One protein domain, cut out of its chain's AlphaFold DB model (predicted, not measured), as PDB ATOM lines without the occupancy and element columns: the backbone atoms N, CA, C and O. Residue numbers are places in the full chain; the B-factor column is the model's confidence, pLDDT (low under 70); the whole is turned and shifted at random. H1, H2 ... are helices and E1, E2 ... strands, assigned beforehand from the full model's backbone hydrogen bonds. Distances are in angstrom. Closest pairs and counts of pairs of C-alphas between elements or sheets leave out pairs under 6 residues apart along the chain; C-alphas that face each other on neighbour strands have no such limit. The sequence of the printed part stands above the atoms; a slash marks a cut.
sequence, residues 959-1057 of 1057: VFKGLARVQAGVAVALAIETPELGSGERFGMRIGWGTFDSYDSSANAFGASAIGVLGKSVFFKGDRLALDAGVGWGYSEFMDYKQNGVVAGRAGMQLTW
ATOM      1  N   VAL A 959     -38.644 -26.230  60.358       78.88
ATOM      2  CA  VAL A 959     -39.561 -26.258  59.208       78.88
ATOM      3  C   VAL A 959     -38.919 -26.998  58.036       78.88
ATOM      4  O   VAL A 959     -39.562 -27.860  57.447       78.88
ATOM      5  N   PHE A 960     -37.640 -26.749  57.741       78.00
ATOM      6  CA  PHE A 960     -36.922 -27.439  56.660       78.00
ATOM      7  C   PHE A 960     -36.735 -28.943  56.935       78.00
ATOM      8  O   PHE A 960     -36.983 -29.763  56.054       78.00
ATOM      9  N   LYS A 961     -36.426 -29.336  58.181       76.00
ATOM     10  CA  LYS A 961     -36.435 -30.746  58.630       76.00
ATOM     11  C   LYS A 961     -37.825 -31.380  58.512       76.00
ATOM     12  O   LYS A 961     -37.940 -32.547  58.138       76.00
ATOM     13  N   GLY A 962     -38.878 -30.631  58.845       76.88
ATOM     14  CA  GLY A 962     -40.266 -31.067  58.696       76.88
ATOM     15  C   GLY A 962     -40.645 -31.285  57.231       76.88
ATOM     16  O   GLY A 962     -41.213 -32.321  56.897       76.88
ATOM     17  N   LEU A 963     -40.260 -30.355  56.353       79.50
ATOM     18  CA  LEU A 963     -40.507 -30.430  54.917       79.50
ATOM     19  C   LEU A 963     -39.786 -31.629  54.292       79.50
ATOM     20  O   LEU A 963     -40.446 -32.426  53.633       79.50
ATOM     21  N   ALA A 964     -38.501 -31.834  54.604       76.75
ATOM     22  CA  ALA A 964     -37.750 -33.026  54.202       76.75
ATOM     23  C   ALA A 964     -38.496 -34.317  54.596       76.75
ATOM     24  O   ALA A 964     -38.813 -35.151  53.748       76.75
ATOM     25  N   ARG A 965     -38.902 -34.440  55.869       78.88
ATOM     26  CA  ARG A 965     -39.686 -35.590  56.358       78.88
ATOM     27  C   ARG A 965     -40.998 -35.794  55.589       78.88
ATOM     28  O   ARG A 965     -41.367 -36.940  55.338       78.88
ATOM     29  N   VAL A 966     -41.699 -34.722  55.214       80.62
ATOM     30  CA  VAL A 966     -42.919 -34.807  54.394       80.62
ATOM     31  C   VAL A 966     -42.597 -35.246  52.966       80.62
ATOM     32  O   VAL A 966     -43.284 -36.122  52.452       80.62
ATOM     33  N   GLN A 967     -41.532 -34.734  52.345       82.44
ATOM     34  CA  GLN A 967     -41.088 -35.163  51.012       82.44
ATOM     35  C   GLN A 967     -40.715 -36.653  50.997       82.44
ATOM     36  O   GLN A 967     -41.166 -37.385  50.120       82.44
ATOM     37  N   ALA A 968     -39.986 -37.135  52.011       79.12
ATOM     38  CA  ALA A 968     -39.741 -38.564  52.211       79.12
ATOM     39  C   ALA A 968     -41.047 -39.358  52.404       79.12
ATOM     40  O   ALA A 968     -41.179 -40.449  51.861       79.12
ATOM     41  N   GLY A 969     -42.036 -38.812  53.119       79.50
ATOM     42  CA  GLY A 969     -43.365 -39.418  53.263       79.50
ATOM     43  C   GLY A 969     -44.156 -39.506  51.949       79.50
ATOM     44  O   GLY A 969     -44.786 -40.529  51.686       79.50
ATOM     45  N   VAL A 970     -44.092 -38.481  51.092       82.06
ATOM     46  CA  VAL A 970     -44.725 -38.487  49.758       82.06
ATOM     47  C   VAL A 970     -43.998 -39.444  48.813       82.06
ATOM     48  O   VAL A 970     -44.651 -40.216  48.113       82.06
ATOM     49  N   ALA A 971     -42.663 -39.473  48.850       82.12
ATOM     50  CA  ALA A 971     -41.873 -40.484  48.159       82.12
ATOM     51  C   ALA A 971     -42.291 -41.901  48.601       82.12
ATOM     52  O   ALA A 971     -42.527 -42.756  47.752       82.12
ATOM     53  N   VAL A 972     -42.487 -42.152  49.904       81.62
ATOM     54  CA  VAL A 972     -43.009 -43.442  50.395       81.62
ATOM     55  C   VAL A 972     -44.417 -43.722  49.866       81.62
ATOM     56  O   VAL A 972     -44.674 -44.838  49.426       81.62
ATOM     57  N   ALA A 973     -45.323 -42.743  49.853       77.94
ATOM     58  CA  ALA A 973     -46.676 -42.937  49.326       77.94
ATOM     59  C   ALA A 973     -46.677 -43.338  47.837       77.94
ATOM     60  O   ALA A 973     -47.411 -44.247  47.453       77.94
ATOM     61  N   LEU A 974     -45.806 -42.726  47.025       80.50
ATOM     62  CA  LEU A 974     -45.573 -43.105  45.623       80.50
ATOM     63  C   LEU A 974     -44.935 -44.501  45.491       80.50
ATOM     64  O   LEU A 974     -45.217 -45.227  44.542       80.50
ATOM     65  N   ALA A 975     -44.106 -44.904  46.456       81.69
ATOM     66  CA  ALA A 975     -43.472 -46.217  46.477       81.69
ATOM     67  C   ALA A 975     -44.438 -47.360  46.871       81.69
ATOM     68  O   ALA A 975     -44.209 -48.507  46.488       81.69
ATOM     69  N   ILE A 976     -45.517 -47.068  47.614       80.12
ATOM     70  CA  ILE A 976     -46.545 -48.039  48.044       80.12
ATOM     71  C   ILE A 976     -47.822 -47.911  47.183       80.12
ATOM     72  O   ILE A 976     -48.954 -47.772  47.666       80.12
ATOM     73  N   GLU A 977     -47.647 -47.977  45.865       78.62
ATOM     74  CA  GLU A 977     -48.762 -48.117  44.929       78.62
ATOM     75  C   GLU A 977     -49.341 -49.545  44.975       78.62
ATOM     76  O   GLU A 977     -48.651 -50.502  45.335       78.62
ATOM     77  N   THR A 978     -50.609 -49.723  44.606       77.50
ATOM     78  CA  THR A 978     -51.236 -51.052  44.538       77.50
ATOM     79  C   THR A 978     -50.579 -51.898  43.437       77.50
ATOM     80  O   THR A 978     -50.277 -51.367  42.362       77.50
ATOM     81  N   PRO A 979     -50.368 -53.211  43.637       76.69
ATOM     82  CA  PRO A 979     -50.100 -54.116  42.527       76.69
ATOM     83  C   PRO A 979     -51.381 -54.278  41.699       76.69
ATOM     84  O   PRO A 979     -52.462 -54.455  42.263       76.69
ATOM     85  N   GLU A 980     -51.280 -54.240  40.372       74.25
ATOM     86  CA  GLU A 980     -52.394 -54.656  39.516       74.25
ATOM     87  C   GLU A 980     -52.511 -56.190  39.494       74.25
ATOM     88  O   GLU A 980     -51.540 -56.905  39.743       74.25
ATOM     89  N   LEU A 981     -53.714 -56.699  39.212       72.06
ATOM     90  CA  LEU A 981     -54.003 -58.134  39.146       72.06
ATOM     91  C   LEU A 981     -54.819 -58.464  37.895       72.06
ATOM     92  O   LEU A 981     -55.971 -58.029  37.771       72.06
ATOM     93  N   GLY A 982     -54.277 -59.317  37.033       72.06
ATOM     94  CA  GLY A 982     -54.898 -59.779  35.796       72.06
ATOM     95  C   GLY A 982     -56.109 -60.701  35.989       72.06
ATOM     96  O   GLY A 982     -56.431 -61.171  37.090       72.06
ATOM     97  N   SER A 983     -56.803 -60.986  34.882       63.88
ATOM     98  CA  SER A 983     -57.997 -61.841  34.863       63.88
ATOM     99  C   SER A 983     -57.637 -63.323  35.023       63.88
ATOM    100  O   SER A 983     -57.473 -64.071  34.064       63.88
ATOM    101  N   GLY A 984     -57.475 -63.744  36.276       66.81
ATOM    102  CA  GLY A 984     -57.131 -65.121  36.646       66.81
ATOM    103  C   GLY A 984     -56.454 -65.193  38.009       66.81
ATOM    104  O   GLY A 984     -56.785 -66.051  38.830       66.81
ATOM    105  N   GLU A 985     -55.629 -64.195  38.303       77.88
ATOM    106  CA  GLU A 985     -54.772 -64.117  39.485       77.88
ATOM    107  C   GLU A 985     -55.556 -63.991  40.801       77.88
ATOM    108  O   GLU A 985     -56.756 -63.671  40.821       77.88
ATOM    109  N   ARG A 986     -54.867 -64.318  41.904       70.38
ATOM    110  CA  ARG A 986     -55.396 -64.302  43.281       70.38
ATOM    111  C   ARG A 986     -54.514 -63.541  44.276       70.38
ATOM    112  O   ARG A 986     -54.959 -63.280  45.386       70.38
ATOM    113  N   PHE A 987     -53.276 -63.240  43.911       78.81
ATOM    114  CA  PHE A 987     -52.305 -62.566  44.760       78.81
ATOM    115  C   PHE A 987     -51.264 -61.892  43.870       78.81
ATOM    116  O   PHE A 987     -50.933 -62.438  42.817       78.81
ATOM    117  N   GLY A 988     -50.761 -60.739  44.294       78.56
ATOM    118  CA  GLY A 988     -49.744 -59.978  43.580       78.56
ATOM    119  C   GLY A 988     -48.944 -59.129  44.554       78.56
ATOM    120  O   GLY A 988     -49.456 -58.718  45.595       78.56
ATOM    121  N   MET A 989     -47.683 -58.879  44.218       78.75
ATOM    122  CA  MET A 989     -46.786 -58.023  44.988       78.75
ATOM    123  C   MET A 989     -46.101 -57.039  44.053       78.75
ATOM    124  O   MET A 989     -45.749 -57.388  42.927       78.75
ATOM    125  N   ARG A 990     -45.883 -55.821  44.539       80.88
ATOM    126  CA  ARG A 990     -45.164 -54.764  43.837       80.88
ATOM    127  C   ARG A 990     -44.112 -54.202  44.776       80.88
ATOM    128  O   ARG A 990     -44.389 -53.942  45.943       80.88
ATOM    129  N   ILE A 991     -42.906 -54.018  44.255       81.50
ATOM    130  CA  ILE A 991     -41.874 -53.220  44.910       81.50
ATOM    131  C   ILE A 991     -41.745 -51.949  44.078       81.50
ATOM    132  O   ILE A 991     -41.466 -52.022  42.882       81.50
ATOM    133  N   GLY A 992     -42.033 -50.805  44.688       78.94
ATOM    134  CA  GLY A 992     -41.935 -49.491  44.071       78.94
ATOM    135  C   GLY A 992     -40.718 -48.729  44.584       78.94
ATOM    136  O   GLY A 992     -40.365 -48.819  45.760       78.94
ATOM    137  N   TRP A 993     -40.110 -47.938  43.705       84.31
ATOM    138  CA  TRP A 993     -39.309 -46.785  44.103       84.31
ATOM    139  C   TRP A 993     -40.181 -45.555  43.865       84.31
ATOM    140  O   TRP A 993     -40.650 -45.341  42.749       84.31
ATOM    141  N   GLY A 994     -40.427 -44.774  44.911       82.25
ATOM    142  CA  GLY A 994     -41.096 -43.483  44.812       82.25
ATOM    143  C   GLY A 994     -40.087 -42.358  44.991       82.25
ATOM    144  O   GLY A 994     -39.237 -42.411  45.882       82.25
ATOM    145  N   THR A 995     -40.161 -41.349  44.132       82.25
ATOM    146  CA  THR A 995     -39.303 -40.160  44.170       82.25
ATOM    147  C   THR A 995     -40.162 -38.913  44.280       82.25
ATOM    148  O   THR A 995     -41.198 -38.814  43.625       82.25
ATOM    149  N   PHE A 996     -39.725 -37.949  45.083       79.31
ATOM    150  CA  PHE A 996     -40.346 -36.636  45.167       79.31
ATOM    151  C   PHE A 996     -39.260 -35.563  45.099       79.31
ATOM    152  O   PHE A 996     -38.606 -35.257  46.097       79.31
ATOM    153  N   ASP A 997     -39.065 -35.021  43.899       75.81
ATOM    154  CA  ASP A 997     -38.141 -33.920  43.654       75.81
ATOM    155  C   ASP A 997     -38.810 -32.564  43.885       75.81
ATOM    156  O   ASP A 997     -40.011 -32.363  43.690       75.81
ATOM    157  N   SER A 998     -37.986 -31.607  44.281       60.47
ATOM    158  CA  SER A 998     -38.314 -30.197  44.426       60.47
ATOM    159  C   SER A 998     -37.145 -29.352  43.913       60.47
ATOM    160  O   SER A 998     -36.086 -29.880  43.588       60.47
ATOM    161  N   TYR A 999     -37.335 -28.035  43.835       60.09
ATOM    162  CA  TYR A 999     -36.458 -27.115  43.093       60.09
ATOM    163  C   TYR A 999     -34.965 -27.124  43.500       60.09
ATOM    164  O   TYR A 999     -34.140 -26.636  42.735       60.09
ATOM    165  N   ASP A1000     -34.621 -27.662  44.675       59.84
ATOM    166  CA  ASP A1000     -33.243 -27.751  45.189       59.84
ATOM    167  C   ASP A1000     -33.047 -28.969  46.131       59.84
ATOM    168  O   ASP A1000     -32.352 -28.907  47.143       59.84
ATOM    169  N   SER A1001     -33.795 -30.061  45.903       66.00
ATOM    170  CA  SER A1001     -33.866 -31.190  46.849       66.00
ATOM    171  C   SER A1001     -34.577 -32.413  46.266       66.00
ATOM    172  O   SER A1001     -35.628 -32.265  45.638       66.00
ATOM    173  N   SER A1002     -34.051 -33.611  46.549       68.06
ATOM    174  CA  SER A1002     -34.664 -34.898  46.190       68.06
ATOM    175  C   SER A1002     -35.007 -35.741  47.424       68.06
ATOM    176  O   SER A1002     -34.211 -35.882  48.362       68.06
ATOM    177  N   ALA A1003     -36.194 -36.346  47.410       79.38
ATOM    178  CA  ALA A1003     -36.593 -37.385  48.348       79.38
ATOM    179  C   ALA A1003     -36.825 -38.713  47.618       79.38
ATOM    180  O   ALA A1003     -37.394 -38.759  46.530       79.38
ATOM    181  N   ASN A1004     -36.375 -39.802  48.233       80.56
ATOM    182  CA  ASN A1004     -36.318 -41.141  47.655       80.56
ATOM    183  C   ASN A1004     -36.874 -42.158  48.650       80.56
ATOM    184  O   ASN A1004     -36.560 -42.093  49.838       80.56
ATOM    185  N   ALA A1005     -37.664 -43.118  48.181       82.69
ATOM    186  CA  ALA A1005     -38.230 -44.148  49.037       82.69
ATOM    187  C   ALA A1005     -38.420 -45.484  48.325       82.69
ATOM    188  O   ALA A1005     -38.761 -45.535  47.145       82.69
ATOM    189  N   PHE A1006     -38.296 -46.561  49.097       83.75
ATOM    190  CA  PHE A1006     -38.599 -47.922  48.667       83.75
ATOM    191  C   PHE A1006     -39.867 -48.401  49.360       83.75
ATOM    192  O   PHE A1006     -39.978 -48.299  50.580       83.75
ATOM    193  N   GLY A1007     -40.814 -48.938  48.600       82.69
ATOM    194  CA  GLY A1007     -42.082 -49.459  49.097       82.69
ATOM    195  C   GLY A1007     -42.310 -50.877  48.607       82.69
ATOM    196  O   GLY A1007     -41.936 -51.223  47.490       82.69
ATOM    197  N   ALA A1008     -42.920 -51.703  49.444       79.56
ATOM    198  CA  ALA A1008     -43.389 -53.032  49.094       79.56
ATOM    199  C   ALA A1008     -44.877 -53.127  49.435       79.56
ATOM    200  O   ALA A1008     -45.276 -52.916  50.582       79.56
ATOM    201  N   SER A1009     -45.695 -53.449  48.440       80.31
ATOM    202  CA  SER A1009     -47.127 -53.682  48.581       80.31
ATOM    203  C   SER A1009     -47.497 -55.084  48.106       80.31
ATOM    204  O   SER A1009     -46.839 -55.685  47.254       80.31
ATOM    205  N   ALA A1010     -48.564 -55.616  48.685       78.75
ATOM    206  CA  ALA A1010     -49.155 -56.897  48.355       78.75
ATOM    207  C   ALA A1010     -50.676 -56.740  48.298       78.75
ATOM    208  O   ALA A1010     -51.262 -56.028  49.112       78.75
ATOM    209  N   ILE A1011     -51.316 -57.421  47.355       81.75
ATOM    210  CA  ILE A1011     -52.771 -57.470  47.222       81.75
ATOM    211  C   ILE A1011     -53.218 -58.926  47.113       81.75
ATOM    212  O   ILE A1011     -52.692 -59.694  46.308       81.75
ATOM    213  N   GLY A1012     -54.174 -59.320  47.953       80.31
ATOM    214  CA  GLY A1012     -54.713 -60.677  48.021       80.31
ATOM    215  C   GLY A1012     -56.209 -60.692  47.741       80.31
ATOM    216  O   GLY A1012     -56.958 -59.917  48.324       80.31
ATOM    217  N   VAL A1013     -56.651 -61.586  46.858       76.19
ATOM    218  CA  VAL A1013     -58.057 -61.776  46.480       76.19
ATOM    219  C   VAL A1013     -58.724 -62.721  47.473       76.19
ATOM    220  O   VAL A1013     -58.411 -63.911  47.502       76.19
ATOM    221  N   LEU A1014     -59.676 -62.207  48.252       76.00
ATOM    222  CA  LEU A1014     -60.426 -62.988  49.238       76.00
ATOM    223  C   LEU A1014     -61.516 -63.835  48.575       76.00
ATOM    224  O   LEU A1014     -61.846 -64.911  49.066       76.00
ATOM    225  N   GLY A1015     -62.062 -63.376  47.446       67.56
ATOM    226  CA  GLY A1015     -63.081 -64.116  46.713       67.56
ATOM    227  C   GLY A1015     -63.307 -63.611  45.292       67.56
ATOM    228  O   GLY A1015     -63.024 -62.457  44.961       67.56
ATOM    229  N   LYS A1016     -63.841 -64.506  44.455       70.56
ATOM    230  CA  LYS A1016     -64.370 -64.202  43.120       70.56
ATOM    231  C   LYS A1016     -65.844 -64.576  43.067       70.56
ATOM    232  O   LYS A1016     -66.244 -65.552  43.696       70.56
ATOM    233  N   SER A1017     -66.621 -63.797  42.325       68.94
ATOM    234  CA  SER A1017     -68.083 -63.875  42.268       68.94
ATOM    235  C   SER A1017     -68.769 -63.815  43.642       68.94
ATOM    236  O   SER A1017     -69.683 -64.584  43.926       68.94
ATOM    237  N   VAL A1018     -68.288 -62.915  44.509       63.97
ATOM    238  CA  VAL A1018     -68.768 -62.762  45.899       63.97
ATOM    239  C   VAL A1018     -70.157 -62.115  45.960       63.97
ATOM    240  O   VAL A1018     -70.939 -62.452  46.845       63.97
ATOM    241  N   PHE A1019     -70.469 -61.219  45.015       68.94
ATOM    242  CA  PHE A1019     -71.754 -60.520  44.933       68.94
ATOM    243  C   PHE A1019     -72.448 -60.791  43.588       68.94
ATOM    244  O   PHE A1019     -73.546 -61.345  43.577       68.94
ATOM    245  N   PHE A1020     -71.787 -60.514  42.459       64.94
ATOM    246  CA  PHE A1020     -72.265 -60.851  41.113       64.94
ATOM    247  C   PHE A1020     -71.270 -61.740  40.348       64.94
ATOM    248  O   PHE A1020     -70.145 -61.989  40.780       64.94
ATOM    249  N   LYS A1021     -71.705 -62.325  39.222       64.75
ATOM    250  CA  LYS A1021     -70.986 -63.409  38.521       64.75
ATOM    251  C   LYS A1021     -69.853 -62.897  37.612       64.75
ATOM    252  O   LYS A1021     -69.867 -63.114  36.403       64.75
ATOM    253  N   GLY A1022     -68.859 -62.263  38.222       65.62
ATOM    254  CA  GLY A1022     -67.610 -61.814  37.589       65.62
ATOM    255  C   GLY A1022     -66.641 -61.191  38.597       65.62
ATOM    256  O   GLY A1022     -65.430 -61.371  38.486       65.62
ATOM    257  N   ASP A1023     -67.209 -60.562  39.625       70.94
ATOM    258  CA  ASP A1023     -66.569 -59.682  40.598       70.94
ATOM    259  C   ASP A1023     -65.363 -60.283  41.323       70.94
ATOM    260  O   ASP A1023     -65.237 -61.500  41.506       70.94
ATOM    261  N   ARG A1024     -64.521 -59.400  41.859       75.00
ATOM    262  CA  ARG A1024     -63.338 -59.741  42.646       75.00
ATOM    263  C   ARG A1024     -63.206 -58.817  43.853       75.00
ATOM    264  O   ARG A1024     -63.055 -57.611  43.685       75.00
ATOM    265  N   LEU A1025     -63.193 -59.392  45.056       79.25
ATOM    266  CA  LEU A1025     -62.874 -58.671  46.291       79.25
ATOM    267  C   LEU A1025     -61.430 -58.967  46.702       79.25
ATOM    268  O   LEU A1025     -61.056 -60.135  46.841       79.25
ATOM    269  N   ALA A1026     -60.637 -57.923  46.921       78.12
ATOM    270  CA  ALA A1026     -59.252 -58.018  47.358       78.12
ATOM    271  C   ALA A1026     -58.928 -57.027  48.489       78.12
ATOM    272  O   ALA A1026     -59.523 -55.956  48.565       78.12
ATOM    273  N   LEU A1027     -57.966 -57.379  49.342       79.88
ATOM    274  CA  LEU A1027     -57.331 -56.470  50.302       79.88
ATOM    275  C   LEU A1027     -55.916 -56.159  49.825       79.88
ATOM    276  O   LEU A1027     -55.173 -57.086  49.496       79.88
ATOM    277  N   ASP A1028     -55.548 -54.881  49.822       84.88
ATOM    278  CA  ASP A1028     -54.175 -54.427  49.617       84.88
ATOM    279  C   ASP A1028     -53.551 -53.958  50.934       84.88
ATOM    280  O   ASP A1028     -54.220 -53.404  51.805       84.88
ATOM    281  N   ALA A1029     -52.256 -54.197  51.094       80.44
ATOM    282  CA  ALA A1029     -51.462 -53.668  52.190       80.44
ATOM    283  C   ALA A1029     -50.029 -53.426  51.719       80.44
ATOM    284  O   ALA A1029     -49.531 -54.115  50.830       80.44
ATOM    285  N   GLY A1030     -49.336 -52.470  52.322       83.38
ATOM    286  CA  GLY A1030     -47.939 -52.224  52.003       83.38
ATOM    287  C   GLY A1030     -47.229 -51.340  53.011       83.38
ATOM    288  O   GLY A1030     -47.847 -50.702  53.861       83.38
ATOM    289  N   VAL A1031     -45.908 -51.327  52.913       82.94
ATOM    290  CA  VAL A1031     -44.995 -50.620  53.811       82.94
ATOM    291  C   VAL A1031     -43.827 -50.083  53.000       82.94
ATOM    292  O   VAL A1031     -43.385 -50.718  52.045       82.94
ATOM    293  N   GLY A1032     -43.321 -48.912  53.363       84.12
ATOM    294  CA  GLY A1032     -42.208 -48.293  52.663       84.12
ATOM    295  C   GLY A1032     -41.399 -47.362  53.545       84.12
ATOM    296  O   GLY A1032     -41.845 -46.941  54.615       84.12
ATOM    297  N   TRP A1033     -40.179 -47.086  53.095       83.94
ATOM    298  CA  TRP A1033     -39.145 -46.414  53.861       83.94
ATOM    299  C   TRP A1033     -38.476 -45.320  53.032       83.94
ATOM    300  O   TRP A1033     -37.978 -45.582  51.936       83.94
ATOM    301  N   GLY A1034     -38.515 -44.095  53.553       82.88
ATOM    302  CA  GLY A1034     -38.145 -42.872  52.853       82.88
ATOM    303  C   GLY A1034     -36.935 -42.156  53.437       82.88
ATOM    304  O   GLY A1034     -36.664 -42.186  54.642       82.88
ATOM    305  N   TYR A1035     -36.238 -41.468  52.547       79.62
ATOM    306  CA  TYR A1035     -35.048 -40.669  52.777       79.62
ATOM    307  C   TYR A1035     -35.188 -39.335  52.037       79.62
ATOM    308  O   TYR A1035     -35.771 -39.279  50.955       79.62
ATOM    309  N   SER A1036     -34.650 -38.259  52.599       78.75
ATOM    310  CA  SER A1036     -34.736 -36.919  52.009       78.75
ATOM    311  C   SER A1036     -33.607 -36.030  52.499       78.75
ATOM    312  O   SER A1036     -33.309 -36.028  53.696       78.75
ATOM    313  N   GLU A1037     -33.080 -35.192  51.615       69.94
ATOM    314  CA  GLU A1037     -32.279 -34.030  51.997       69.94
ATOM    315  C   GLU A1037     -32.936 -32.762  51.451       69.94
ATOM    316  O   GLU A1037     -33.317 -32.729  50.283       69.94
ATOM    317  N   PHE A1038     -33.065 -31.719  52.276       65.06
ATOM    318  CA  PHE A1038     -33.566 -30.407  51.856       65.06
ATOM    319  C   PHE A1038     -32.711 -29.303  52.482       65.06
ATOM    320  O   PHE A1038     -32.695 -29.192  53.706       65.06
ATOM    321  N   MET A1039     -32.020 -28.484  51.678       60.78
ATOM    322  CA  MET A1039     -31.164 -27.382  52.168       60.78
ATOM    323  C   MET A1039     -30.200 -27.841  53.287       60.78
ATOM    324  O   MET A1039     -30.285 -27.377  54.423       60.78
ATOM    325  N   ASP A1040     -29.359 -28.841  52.990       65.06
ATOM    326  CA  ASP A1040     -28.481 -29.581  53.924       65.06
ATOM    327  C   ASP A1040     -29.168 -30.324  55.098       65.06
ATOM    328  O   ASP A1040     -28.532 -31.138  55.778       65.06
ATOM    329  N   TYR A1041     -30.474 -30.151  55.330       65.19
ATOM    330  CA  TYR A1041     -31.210 -30.901  56.348       65.19
ATOM    331  C   TYR A1041     -31.565 -32.310  55.867       65.19
ATOM    332  O   TYR A1041     -32.583 -32.549  55.216       65.19
ATOM    333  N   LYS A1042     -30.718 -33.266  56.251       68.00
ATOM    334  CA  LYS A1042     -30.915 -34.704  56.029       68.00
ATOM    335  C   LYS A1042     -31.962 -35.265  57.011       68.00
ATOM    336  O   LYS A1042     -31.907 -35.010  58.220       68.00
ATOM    337  N   GLN A1043     -32.927 -36.030  56.506       67.88
ATOM    338  CA  GLN A1043     -33.889 -36.816  57.287       67.88
ATOM    339  C   GLN A1043     -33.900 -38.256  56.771       67.88
ATOM    340  O   GLN A1043     -34.237 -38.525  55.616       67.88
ATOM    341  N   ASN A1044     -33.558 -39.188  57.659       66.31
ATOM    342  CA  ASN A1044     -33.358 -40.590  57.323       66.31
ATOM    343  C   ASN A1044     -34.469 -41.438  57.950       66.31
ATOM    344  O   ASN A1044     -34.688 -41.370  59.160       66.31
ATOM    345  N   GLY A1045     -35.091 -42.307  57.156       69.06
ATOM    346  CA  GLY A1045     -35.834 -43.458  57.661       69.06
ATOM    347  C   GLY A1045     -37.299 -43.210  58.018       69.06
ATOM    348  O   GLY A1045     -37.797 -43.772  58.994       69.06
ATOM    349  N   VAL A1046     -38.007 -42.406  57.222       72.00
ATOM    350  CA  VAL A1046     -39.459 -42.214  57.346       72.00
ATOM    351  C   VAL A1046     -40.172 -43.508  56.946       72.00
ATOM    352  O   VAL A1046     -40.237 -43.828  55.766       72.00
ATOM    353  N   VAL A1047     -40.687 -44.274  57.912       78.19
ATOM    354  CA  VAL A1047     -41.550 -45.437  57.632       78.19
ATOM    355  C   VAL A1047     -42.993 -44.960  57.482       78.19
ATOM    356  O   VAL A1047     -43.492 -44.249  58.355       78.19
ATOM    357  N   ALA A1048     -43.685 -45.397  56.433       76.00
ATOM    358  CA  ALA A1048     -45.144 -45.318  56.362       76.00
ATOM    359  C   ALA A1048     -45.738 -46.628  55.827       76.00
ATOM    360  O   ALA A1048     -45.038 -47.465  55.253       76.00
ATOM    361  N   GLY A1049     -47.038 -46.812  56.050       79.94
ATOM    362  CA  GLY A1049     -47.775 -48.002  55.646       79.94
ATOM    363  C   GLY A1049     -49.145 -47.659  55.079       79.94
ATOM    364  O   GLY A1049     -49.712 -46.605  55.364       79.94
ATOM    365  N   ARG A1050     -49.662 -48.578  54.271       78.06
ATOM    366  CA  ARG A1050     -50.942 -48.512  53.568       78.06
ATOM    367  C   ARG A1050     -51.719 -49.795  53.847       78.06
ATOM    368  O   ARG A1050     -51.131 -50.874  53.872       78.06
ATOM    369  N   ALA A1051     -53.032 -49.679  53.991       78.31
ATOM    370  CA  ALA A1051     -53.964 -50.793  53.892       78.31
ATOM    371  C   ALA A1051     -55.237 -50.305  53.190       78.31
ATOM    372  O   ALA A1051     -55.671 -49.174  53.418       78.31
ATOM    373  N   GLY A1052     -55.814 -51.142  52.336       75.81
ATOM    374  CA  GLY A1052     -56.950 -50.809  51.488       75.81
ATOM    375  C   GLY A1052     -57.736 -52.047  51.067       75.81
ATOM    376  O   GLY A1052     -57.361 -53.186  51.352       75.81
ATOM    377  N   MET A1053     -58.875 -51.819  50.419       74.88
ATOM    378  CA  MET A1053     -59.754 -52.876  49.930       74.88
ATOM    379  C   MET A1053     -60.263 -52.507  48.541       74.88
ATOM    380  O   MET A1053     -60.904 -51.472  48.364       74.88
ATOM    381  N   GLN A1054     -59.993 -53.366  47.563       77.50
ATOM    382  CA  GLN A1054     -60.390 -53.187  46.175       77.50
ATOM    383  C   GLN A1054     -61.505 -54.176  45.828       77.50
ATOM    384  O   GLN A1054     -61.282 -55.385  45.734       77.50
ATOM    385  N   LEU A1055     -62.708 -53.652  45.596       71.81
ATOM    386  CA  LEU A1055     -63.774 -54.375  44.908       71.81
ATOM    387  C   LEU A1055     -63.690 -54.039  43.414       71.81
ATOM    388  O   LEU A1055     -63.675 -52.870  43.043       71.81
ATOM    389  N   THR A1056     -63.601 -55.062  42.569       72.19
ATOM    390  CA  THR A1056     -63.651 -54.951  41.101       72.19
ATOM    391  C   THR A1056     -64.910 -55.655  40.605       72.19
ATOM    392  O   THR A1056     -65.191 -56.758  41.081       72.19
ATOM    393  N   TRP A1057     -65.630 -55.051  39.662       66.31
ATOM    394  CA  TRP A1057     -66.811 -55.603  38.987       66.31
ATOM    395  C   TRP A1057     -66.625 -55.555  37.463       66.31
ATOM    396  O   TRP A1057     -65.764 -54.760  37.017       66.31
TER     397      TRP A1057
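Overview. This is residues 959 to 1057 of the 1057 residues of an uncharacterized protein of Alphaproteobacteria bacterium BRH_c36 (UniProt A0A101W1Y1). A long, twisted sheet of four strands is curled like a trough round one helix, H1, which lies in its hollow towards the end with the E1 to E2 and E3 to E4 turns. The outline is a rod, with C-alphas spanning 56 by 19 by 19 A. The printed part has 99 residues, with one named helix and four named strands in the order H1 E1 E2 E3 E4; the sheet's order is E1 - E2 - E3 - E4, antiparallel. The class is mixed, helices and strands, and the whole is loose, with a radius of gyration of the C-alphas of 16.8 A.

Along the chain. E2, residues 1001 to 1016, is 45.1 A long, and E3, residues 1024 to 1038, 42.8 A. E1, residues 987 to 998, is 35.3 A long. E4, residues 1041 to 1056, is 43.2 A long and ends at C-alpha 1056 (-63.651, -54.951, 41.101). H1, residues 959 to 975, is 24.0 A long and begins at C-alpha 959 (-39.561, -26.258, 59.208).

Arrangement. The strands form a meander, each the antiparallel neighbour of the one before. In the hairpin E1 and E2, N 992 and O 1007 are 2.8 A apart; in E2 and E3, N 1008 and O 1031, 2.8 A; in E3 and E4, N 1030 and O 1050, 2.9 A. These pairs are within hydrogen-bond range. Edge strands E1 and E4 are apart. E4 bends by 57 degrees at residue 1044. H1 is on one face of the sheet, making two layers, a helix over a sheet, and the sheet curls round it. The closest C-alphas of H1 and E1 are Ala 975 and Gly 994, 4.0 A; those of H1 and E3 are Ala 968 and Gly 1034, 4.6 A. Every O i to N i+4 pair of H1 is within hydrogen-bond range.

Size, cuts and confidence. The C-alphas farthest apart, of Lys 1021 and Asp 1040, are 56.5 A apart. The printed part has no cut, and the link H1 to E1 is long, 11 residues. Mean pLDDT of the printed part is 75.5; 24 residues are under 70, among them 1017 to 1022 and 1037 to 1045.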